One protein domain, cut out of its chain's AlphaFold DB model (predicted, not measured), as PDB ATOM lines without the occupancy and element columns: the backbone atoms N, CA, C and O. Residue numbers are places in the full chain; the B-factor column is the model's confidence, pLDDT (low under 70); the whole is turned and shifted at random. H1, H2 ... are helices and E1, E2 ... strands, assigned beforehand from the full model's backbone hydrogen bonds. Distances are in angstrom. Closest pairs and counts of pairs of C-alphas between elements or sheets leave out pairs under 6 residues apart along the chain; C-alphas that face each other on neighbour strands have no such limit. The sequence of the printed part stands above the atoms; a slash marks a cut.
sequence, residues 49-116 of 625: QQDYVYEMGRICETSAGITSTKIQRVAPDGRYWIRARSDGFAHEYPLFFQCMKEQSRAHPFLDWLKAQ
ATOM      1  N   GLN A  49     124.924 195.686 216.501       67.12
ATOM      2  CA  GLN A  49     124.356 194.340 216.367       67.12
ATOM      3  C   GLN A  49     123.478 194.199 215.108       67.12
ATOM      4  O   GLN A  49     123.479 193.150 214.467       67.12
ATOM      5  N   GLN A  50     122.736 195.249 214.745       72.50
ATOM      6  CA  GLN A  50     121.930 195.293 213.520       72.50
ATOM      7  C   GLN A  50     122.827 195.348 212.275       72.50
ATOM      8  O   GLN A  50     122.601 194.590 211.330       72.50
ATOM      9  N   ASP A  51     123.865 196.192 212.293       74.88
ATOM     10  CA  ASP A  51     124.853 196.277 211.208       74.88
ATOM     11  C   ASP A  51     125.601 194.935 211.032       74.88
ATOM     12  O   ASP A  51     125.719 194.454 209.906       74.88
ATOM     13  N   TYR A  52     125.991 194.264 212.125       80.44
ATOM     14  CA  TYR A  52     126.611 192.929 212.107       80.44
ATOM     15  C   TYR A  52     125.734 191.866 211.434       80.44
ATOM     16  O   TYR A  52     126.172 191.196 210.500       80.44
ATOM     17  N   VAL A  53     124.479 191.714 211.877       75.75
ATOM     18  CA  VAL A  53     123.555 190.707 211.320       75.75
ATOM     19  C   VAL A  53     123.278 190.972 209.839       75.75
ATOM     20  O   VAL A  53     123.187 190.029 209.050       75.75
ATOM     21  N   TYR A  54     123.189 192.243 209.441       80.75
ATOM     22  CA  TYR A  54     123.049 192.618 208.038       80.75
ATOM     23  C   TYR A  54     124.290 192.248 207.216       80.75
ATOM     24  O   TYR A  54     124.152 191.647 206.153       80.75
ATOM     25  N   GLU A  55     125.494 192.551 207.705       84.25
ATOM     26  CA  GLU A  55     126.750 192.268 207.004       84.25
ATOM     27  C   GLU A  55     126.997 190.762 206.833       84.25
ATOM     28  O   GLU A  55     127.274 190.314 205.718       84.25
ATOM     29  N   MET A  56     126.782 189.958 207.882       87.25
ATOM     30  CA  MET A  56     126.848 188.493 207.778       87.25
ATOM     31  C   MET A  56     125.833 187.964 206.747       87.25
ATOM     32  O   MET A  56     126.165 187.118 205.916       87.25
ATOM     33  N   GLY A  57     124.614 188.521 206.729       83.94
ATOM     34  CA  GLY A  57     123.581 188.138 205.762       83.94
ATOM     35  C   GLY A  57     123.954 188.478 204.323       83.94
ATOM     36  O   GLY A  57     123.676 187.699 203.414       83.94
ATOM     37  N   ARG A  58     124.631 189.613 204.113       87.00
ATOM     38  CA  ARG A  58     125.129 190.046 202.800       87.00
ATOM     39  C   ARG A  58     126.202 189.109 202.239       87.00
ATOM     40  O   ARG A  58     126.207 188.907 201.028       87.00
ATOM     41  N   ILE A  59     127.052 188.521 203.084       87.44
ATOM     42  CA  ILE A  59     128.038 187.493 202.689       87.44
ATOM     43  C   ILE A  59     127.322 186.203 202.248       87.44
ATOM     44  O   ILE A  59     127.681 185.580 201.247       87.44
ATOM     45  N   CYS A  60     126.256 185.820 202.953       87.69
ATOM     46  CA  CYS A  60     125.508 184.600 202.651       87.69
ATOM     47  C   CYS A  60     124.641 184.681 201.384       87.69
ATOM     48  O   CYS A  60     124.301 183.647 200.819       87.69
ATOM     49  N   GLU A  61     124.352 185.873 200.858       85.81
ATOM     50  CA  GLU A  61     123.659 186.034 199.569       85.81
ATOM     51  C   GLU A  61     124.419 185.511 198.338       85.81
ATOM     52  O   GLU A  61     123.841 185.473 197.246       85.81
ATOM     53  N   THR A  62     125.714 185.216 198.484       81.62
ATOM     54  CA  THR A  62     126.604 184.743 197.411       81.62
ATOM     55  C   THR A  62     127.194 183.359 197.696       81.62
ATOM     56  O   THR A  62     128.121 182.937 197.009       81.62
ATOM     57  N   SER A  63     126.699 182.655 198.718       85.50
ATOM     58  CA  SER A  63     127.168 181.301 199.042       85.50
ATOM     59  C   SER A  63     126.573 180.246 198.102       85.50
ATOM     60  O   SER A  63     125.511 180.436 197.509       85.50
ATOM     61  N   ALA A  64     127.272 179.119 197.949       78.19
ATOM     62  CA  ALA A  64     126.870 178.051 197.036       78.19
ATOM     63  C   ALA A  64     125.455 177.528 197.355       78.19
ATOM     64  O   ALA A  64     125.122 177.262 198.508       78.19
ATOM     65  N   GLY A  65     124.622 177.388 196.320       77.12
ATOM     66  CA  GLY A  65     123.218 176.984 196.457       77.12
ATOM     67  C   GLY A  65     122.243 178.114 196.812       77.12
ATOM     68  O   GLY A  65     121.059 177.842 196.972       77.12
ATOM     69  N   ILE A  66     122.700 179.369 196.904       81.62
ATOM     70  CA  ILE A  66     121.849 180.536 197.170       81.62
ATOM     71  C   ILE A  66     121.878 181.467 195.956       81.62
ATOM     72  O   ILE A  66     122.876 182.126 195.675       81.62
ATOM     73  N   THR A  67     120.769 181.517 195.220       75.88
ATOM     74  CA  THR A  67     120.640 182.263 193.959       75.88
ATOM     75  C   THR A  67     119.604 183.385 194.037       75.88
ATOM     76  O   THR A  67     119.796 184.444 193.438       75.88
ATOM     77  N   SER A  68     118.524 183.191 194.803       77.81
ATOM     78  CA  SER A  68     117.383 184.113 194.866       77.81
ATOM     79  C   SER A  68     117.209 184.822 196.211       77.81
ATOM     80  O   SER A  68     116.573 185.874 196.264       77.81
ATOM     81  N   THR A  69     117.767 184.258 197.285       80.19
ATOM     82  CA  THR A  69     117.609 184.755 198.655       80.19
ATOM     83  C   THR A  69     118.475 185.993 198.896       80.19
ATOM     84  O   THR A  69     119.689 185.980 198.678       80.19
ATOM     85  N   LYS A  70     117.838 187.083 199.338       82.25
ATOM     86  CA  LYS A  70     118.442 188.401 199.573       82.25
ATOM     87  C   LYS A  70     118.018 188.966 200.923       82.25
ATOM     88  O   LYS A  70     116.833 188.917 201.257       82.25
ATOM     89  N   ILE A  71     118.964 189.537 201.670       82.25
ATOM     90  CA  ILE A  71     118.689 190.260 202.914       82.25
ATOM     91  C   ILE A  71     118.552 191.755 202.615       82.25
ATOM     92  O   ILE A  71     119.378 192.367 201.937       82.25
ATOM     93  N   GLN A  72     117.478 192.358 203.111       76.75
ATOM     94  CA  GLN A  72     117.192 193.777 202.945       76.75
ATOM     95  C   GLN A  72     117.370 194.529 204.266       76.75
ATOM     96  O   GLN A  72     117.265 193.956 205.353       76.75
ATOM     97  N   ARG A  73     117.697 195.821 204.126       60.47
ATOM     98  CA  ARG A  73     118.161 196.733 205.182       60.47
ATOM     99  C   ARG A  73     117.343 196.621 206.472       60.47
ATOM    100  O   ARG A  73     116.115 196.604 206.443       60.47
ATOM    101  N   VAL A  74     118.062 196.640 207.592       60.19
ATOM    102  CA  VAL A  74     117.488 196.634 208.939       60.19
ATOM    103  C   VAL A  74     116.677 197.906 209.186       60.19
ATOM    104  O   VAL A  74     117.150 199.015 208.921       60.19
ATOM    105  N   ALA A  75     115.450 197.739 209.674       58.72
ATOM    106  CA  ALA A  75     114.615 198.829 210.159       58.72
ATOM    107  C   ALA A  75     115.094 199.303 211.550       58.72
ATOM    108  O   ALA A  75     115.709 198.520 212.274       58.72
ATOM    109  N   PRO A  76     114.787 200.545 211.980       49.94
ATOM    110  CA  PRO A  76     115.229 201.065 213.283       49.94
ATOM    111  C   PRO A  76     114.803 200.220 214.499       49.94
ATOM    112  O   PRO A  76     115.439 200.281 215.546       49.94
ATOM    113  N   ASP A  77     113.756 199.402 214.347       52.16
ATOM    114  CA  ASP A  77     113.252 198.450 215.347       52.16
ATOM    115  C   ASP A  77     113.996 197.095 215.376       52.16
ATOM    116  O   ASP A  77     113.627 196.197 216.131       52.16
ATOM    117  N   GLY A  78     115.049 196.928 214.570       53.00
ATOM    118  CA  GLY A  78     115.877 195.722 214.519       53.00
ATOM    119  C   GLY A  78     115.383 194.615 213.593       53.00
ATOM    120  O   GLY A  78     116.047 193.581 213.494       53.00
ATOM    121  N   ARG A  79     114.272 194.807 212.871       58.34
ATOM    122  CA  ARG A  79     113.803 193.822 211.887       58.34
ATOM    123  C   ARG A  79     114.619 193.881 210.599       58.34
ATOM    124  O   ARG A  79     114.784 194.944 210.005       58.34
ATOM    125  N   TYR A  80     115.063 192.718 210.134       67.19
ATOM    126  CA  TYR A  80     115.589 192.496 208.787       67.19
ATOM    127  C   TYR A  80     114.555 191.737 207.950       67.19
ATOM    128  O   TYR A  80     113.757 190.966 208.486       67.19
ATOM    129  N   TRP A  81     114.578 191.931 206.632       71.38
ATOM    130  CA  TRP A  81     113.694 191.216 205.709       71.38
ATOM    131  C   TRP A  81     114.520 190.288 204.830       71.38
ATOM    132  O   TRP A  81     115.462 190.736 204.182       71.38
ATOM    133  N   ILE A  82     114.163 189.005 204.790       73.44
ATOM    134  CA  ILE A  82     114.729 188.050 203.836       73.44
ATOM    135  C   ILE A  82     113.692 187.831 202.740       73.44
ATOM    136  O   ILE A  82     112.538 187.508 203.022       73.44
ATOM    137  N   ARG A  83     114.101 188.035 201.489       73.94
ATOM    138  CA  ARG A  83     113.284 187.792 200.302       73.94
ATOM    139  C   ARG A  83     113.940 186.697 199.476       73.94
ATOM    140  O   ARG A  83     115.046 186.901 198.992       73.94
ATOM    141  N   ALA A  84     113.238 185.592 199.265       67.06
ATOM    142  CA  ALA A  84     113.553 184.605 198.233       67.06
ATOM    143  C   ALA A  84     112.421 184.551 197.199       67.06
ATOM    144  O   ALA A  84     111.362 185.166 197.381       67.06
ATOM    145  N   ARG A  85     112.624 183.801 196.114       66.69
ATOM    146  CA  ARG A  85     111.509 183.341 195.276       66.69
ATOM    147  C   ARG A  85     110.659 182.307 196.031       66.69
ATOM    148  O   ARG A  85     111.106 181.718 197.012       66.69
ATOM    149  N   SER A  86     109.440 182.063 195.550       52.81
ATOM    150  CA  SER A  86     108.489 181.109 196.146       52.81
ATOM    151  C   SER A  86     108.991 179.658 196.177       52.81
ATOM    152  O   SER A  86     108.583 178.901 197.047       52.81
ATOM    153  N   ASP A  87     109.893 179.285 195.269       56.75
ATOM    154  CA  ASP A  87     110.590 177.992 195.233       56.75
ATOM    155  C   ASP A  87     111.854 177.949 196.119       56.75
ATOM    156  O   ASP A  87     112.240 176.886 196.603       56.75
ATOM    157  N   GLY A  88     112.469 179.099 196.415       51.62
ATOM    158  CA  GLY A  88     113.671 179.190 197.255       51.62
ATOM    159  C   GLY A  88     113.431 178.941 198.751       51.62
ATOM    160  O   GLY A  88     114.366 178.590 199.473       51.62
ATOM    161  N   PHE A  89     112.191 179.068 199.235       54.16
ATOM    162  CA  PHE A  89     111.858 178.971 200.665       54.16
ATOM    163  C   PHE A  89     112.115 177.588 201.292       54.16
ATOM    164  O   PHE A  89     112.364 177.505 202.492       54.16
ATOM    165  N   ALA A  90     112.075 176.510 200.503       54.59
ATOM    166  CA  ALA A  90     112.313 175.147 200.991       54.59
ATOM    167  C   ALA A  90     113.794 174.721 200.938       54.59
ATOM    168  O   ALA A  90     114.200 173.828 201.680       54.59
ATOM    169  N   HIS A  91     114.600 175.345 200.069       65.06
ATOM    170  CA  HIS A  91     115.945 174.861 199.730       65.06
ATOM    171  C   HIS A  91     117.058 175.891 199.967       65.06
ATOM    172  O   HIS A  91     118.090 175.538 200.529       65.06
ATOM    173  N   GLU A  92     116.856 177.166 199.619       74.19
ATOM    174  CA  GLU A  92     117.872 178.209 199.839       74.19
ATOM    175  C   GLU A  92     117.870 178.720 201.286       74.19
ATOM    176  O   GLU A  92     118.925 179.033 201.831       74.19
ATOM    177  N   TYR A  93     116.702 178.783 201.936       72.25
ATOM    178  CA  TYR A  93     116.567 179.276 203.315       72.25
ATOM    179  C   TYR A  93     117.420 178.495 204.336       72.25
ATOM    180  O   TYR A  93     118.152 179.137 205.094       72.25
ATOM    181  N   PRO A  94     117.392 177.144 204.373       77.31
ATOM    182  CA  PRO A  94     118.254 176.373 205.267       77.31
ATOM    183  C   PRO A  94     119.746 176.633 205.021       77.31
ATOM    184  O   PRO A  94     120.491 176.820 205.981       77.31
ATOM    185  N   LEU A  95     120.164 176.729 203.753       82.06
ATOM    186  CA  LEU A  95     121.547 177.030 203.367       82.06
ATOM    187  C   LEU A  95     121.958 178.450 203.787       82.06
ATOM    188  O   LEU A  95     123.052 178.647 204.312       82.06
ATOM    189  N   PHE A  96     121.069 179.436 203.630       83.25
ATOM    190  CA  PHE A  96     121.306 180.822 204.040       83.25
ATOM    191  C   PHE A  96     121.482 180.936 205.557       83.25
ATOM    192  O   PHE A  96     122.441 181.552 206.027       83.25
ATOM    193  N   PHE A  97     120.611 180.296 206.342       81.75
ATOM    194  CA  PHE A  97     120.733 180.292 207.802       81.75
ATOM    195  C   PHE A  97     121.893 179.426 208.315       81.75
ATOM    196  O   PHE A  97     122.486 179.760 209.344       81.75
ATOM    197  N   GLN A  98     122.270 178.362 207.601       86.00
ATOM    198  CA  GLN A  98     123.491 177.610 207.886       86.00
ATOM    199  C   GLN A  98     124.735 178.476 207.651       86.00
ATOM    200  O   GLN A  98     125.546 178.610 208.567       86.00
ATOM    201  N   CYS A  99     124.838 179.139 206.495       88.19
ATOM    202  CA  CYS A  99     125.911 180.093 206.222       88.19
ATOM    203  C   CYS A  99     125.969 181.184 207.299       88.19
ATOM    204  O   CYS A  99     127.030 181.422 207.863       88.19
ATOM    205  N   MET A 100     124.835 181.788 207.675       86.06
ATOM    206  CA  MET A 100     124.783 182.804 208.738       86.06
ATOM    207  C   MET A 100     125.372 182.299 210.060       86.06
ATOM    208  O   MET A 100     126.115 183.008 210.739       86.06
ATOM    209  N   LYS A 101     125.069 181.048 210.417       81.31
ATOM    210  CA  LYS A 101     125.597 180.386 211.613       81.31
ATOM    211  C   LYS A 101     127.102 180.133 211.506       81.31
ATOM    212  O   LYS A 101     127.807 180.311 212.496       81.31
ATOM    213  N   GLU A 102     127.602 179.757 210.335       88.75
ATOM    214  CA  GLU A 102     129.032 179.564 210.063       88.75
ATOM    215  C   GLU A 102     129.800 180.896 210.084       88.75
ATOM    216  O   GLU A 102     130.786 181.010 210.811       88.75
ATOM    217  N   GLN A 103     129.287 181.939 209.424       85.75
ATOM    218  CA  GLN A 103     129.848 183.294 209.459       85.75
ATOM    219  C   GLN A 103     129.881 183.860 210.885       85.75
ATOM    220  O   GLN A 103     130.909 184.375 211.314       85.75
ATOM    221  N   SER A 104     128.821 183.666 211.683       75.88
ATOM    222  CA  SER A 104     128.804 184.116 213.088       75.88
ATOM    223  C   SER A 104     129.828 183.414 213.997       75.88
ATOM    224  O   SER A 104     130.185 183.939 215.052       75.88
ATOM    225  N   ARG A 105     130.309 182.228 213.594       79.81
ATOM    226  CA  ARG A 105     131.372 181.477 214.283       79.81
ATOM    227  C   ARG A 105     132.763 181.880 213.798       79.81
ATOM    228  O   ARG A 105     133.665 181.984 214.620       79.81
ATOM    229  N   ALA A 106     132.928 182.095 212.492       82.12
ATOM    230  CA  ALA A 106     134.180 182.553 211.885       82.12
ATOM    231  C   ALA A 106     134.502 184.016 212.240       82.12
ATOM    232  O   ALA A 106     135.664 184.377 212.417       82.12
ATOM    233  N   HIS A 107     133.464 184.839 212.401       81.19
ATOM    234  CA  HIS A 107     133.544 186.250 212.759       81.19
ATOM    235  C   HIS A 107     132.661 186.534 213.986       81.19
ATOM    236  O   HIS A 107     131.547 187.052 213.842       81.19
ATOM    237  N   PRO A 108     133.121 186.199 215.209       83.50
ATOM    238  CA  PRO A 108     132.402 186.523 216.436       83.50
ATOM    239  C   PRO A 108     132.120 188.025 216.530       83.50
ATOM    240  O   PRO A 108     132.997 188.846 216.250       83.50
ATOM    241  N   PHE A 109     130.909 188.393 216.961       70.88
ATOM    242  CA  PHE A 109     130.446 189.789 216.995       70.88
ATOM    243  C   PHE A 109     131.452 190.761 217.633       70.88
ATOM    244  O   PHE A 109     131.705 191.830 217.084       70.88
ATOM    245  N   LEU A 110     132.065 190.384 218.761       72.25
ATOM    246  CA  LEU A 110     133.017 191.239 219.478       72.25
ATOM    247  C   LEU A 110     134.319 191.489 218.703       72.25
ATOM    248  O   LEU A 110     134.950 192.520 218.915       72.25
ATOM    249  N   ASP A 111     134.727 190.581 217.818       81.38
ATOM    250  CA  ASP A 111     135.952 190.721 217.024       81.38
ATOM    251  C   ASP A 111     135.679 191.449 215.705       81.38
ATOM    252  O   ASP A 111     136.443 192.335 215.321       81.38
ATOM    253  N   TRP A 112     134.519 191.191 215.092       84.81
ATOM    254  CA  TRP A 112     133.978 192.029 214.019       84.81
ATOM    255  C   TRP A 112     133.833 193.495 214.467       84.81
ATOM    256  O   TRP A 112     134.275 194.408 213.770       84.81
ATOM    257  N   LEU A 113     133.310 193.732 215.676       72.50
ATOM    258  CA  LEU A 113     133.119 195.072 216.237       72.50
ATOM    259  C   LEU A 113     134.446 195.832 216.405       72.50
ATOM    260  O   LEU A 113     134.505 197.026 216.114       72.50
ATOM    261  N   LYS A 114     135.522 195.143 216.815       76.94
ATOM    262  CA  LYS A 114     136.883 195.714 216.892       76.94
ATOM    263  C   LYS A 114     137.448 196.044 215.504       76.94
ATOM    264  O   LYS A 114     138.161 197.035 215.355       76.94
ATOM    265  N   ALA A 115     137.145 195.229 214.491       75.94
ATOM    266  CA  ALA A 115     137.685 195.379 213.139       75.94
ATOM    267  C   ALA A 115     137.117 196.592 212.375       75.94
ATOM    268  O   ALA A 115     137.816 197.174 211.546       75.94
ATOM    269  N   GLN A 116     135.888 197.021 212.682       67.62
ATOM    270  CA  GLN A 116     135.160 198.072 211.951       67.62
ATOM    271  C   GLN A 116     135.750 199.498 212.057       67.62
ATOM    272  O   GLN A 116     135.204 200.424 211.461       67.62
TER     273      GLN A 116
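This is residues 49 to 116 of the 625 residues of an uncharacterized protein of Candidatus Rokubacteria bacterium (UniProt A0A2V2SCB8). A short helix, H1, runs through the middle of a flat domain, with a small hairpin of two strands, E1 and E2, near one side of it by way of E1. The longest helix, H2, crosses the last residues of H1 steeply, and the short helix H3 lies at the far end, by the first residues of H1. The printed part has 68 residues with three named helices and two named strands, in the order H1, E1, E2, H2, H3; the two strands make one antiparallel sheet, E1 - E2. The class is mostly helix, with 34 residues in helices and 6 in strands. The whole is compact, with a radius of gyration of the C-alphas of 12.2 A and spans of 38 by 27 by 14 A.

Strands E1, residues 70 to 72, and E2, residues 81 to 83, form a hairpin and are antiparallel, their directions at 151 degrees. The C-alphas of Ile 71 and Ile 82 face each other at 4.6 A; N 70 and O 83 are 2.8 A apart and N 83 and O 70 are 2.9 A apart, both within hydrogen-bond range. H1, residues 49 to 60, comes closest to E1 at the C-alphas of Gly 57 and Ile 71, 6.0 A apart; H1 and E2 are apart. H2, residues 92 to 106, touches H1 at the closest C-alphas of Cys 60 and Cys 99, 5.8 A. H1 touches H2 with its residues 56 to 60 alone. The two helices run opposite ways at a steep tilt of 61 degrees. H3, residues 109 to 115, only just touches H1, with 3 pairs of C-alphas within 8 A, by residues 49 to 52 of H1 alone; the closest are those of Tyr 52 and Phe 109, 7.0 A. Their lines are about perpendicular, at 86 degrees. H2 and H3 meet only through their link. E1 and H2 are apart, and H3 is apart from both strands. In H1, H2 and H3 every O i to N i+4 pair is within hydrogen-bond range.

E1 begins at C-alpha 70, (118.442, 188.401, 199.573), and spans 6.5 A to C-alpha 72; E2 spans 6.4 A from C-alpha 81 to C-alpha 83. H1 begins at C-alpha 49, (124.356, 194.340, 216.367), and measures 16.9 A. H2 measures 20.7 A from C-alpha 92 to C-alpha 106. H3 measures 9.9 A and ends at C-alpha 115, (137.685, 195.379, 213.139).

The C-alphas farthest apart are those of Asp 87 and Lys 114, 38.4 A. The printed part has no cut. The link from H2 to H3 is tight, and the links H1 to E1, E1 to E2 and E2 to H2 are short. The mean pLDDT of the printed part is 74.6; residue 49, residues 73 to 80, residues 84 to 91 and residue 116 are under 70.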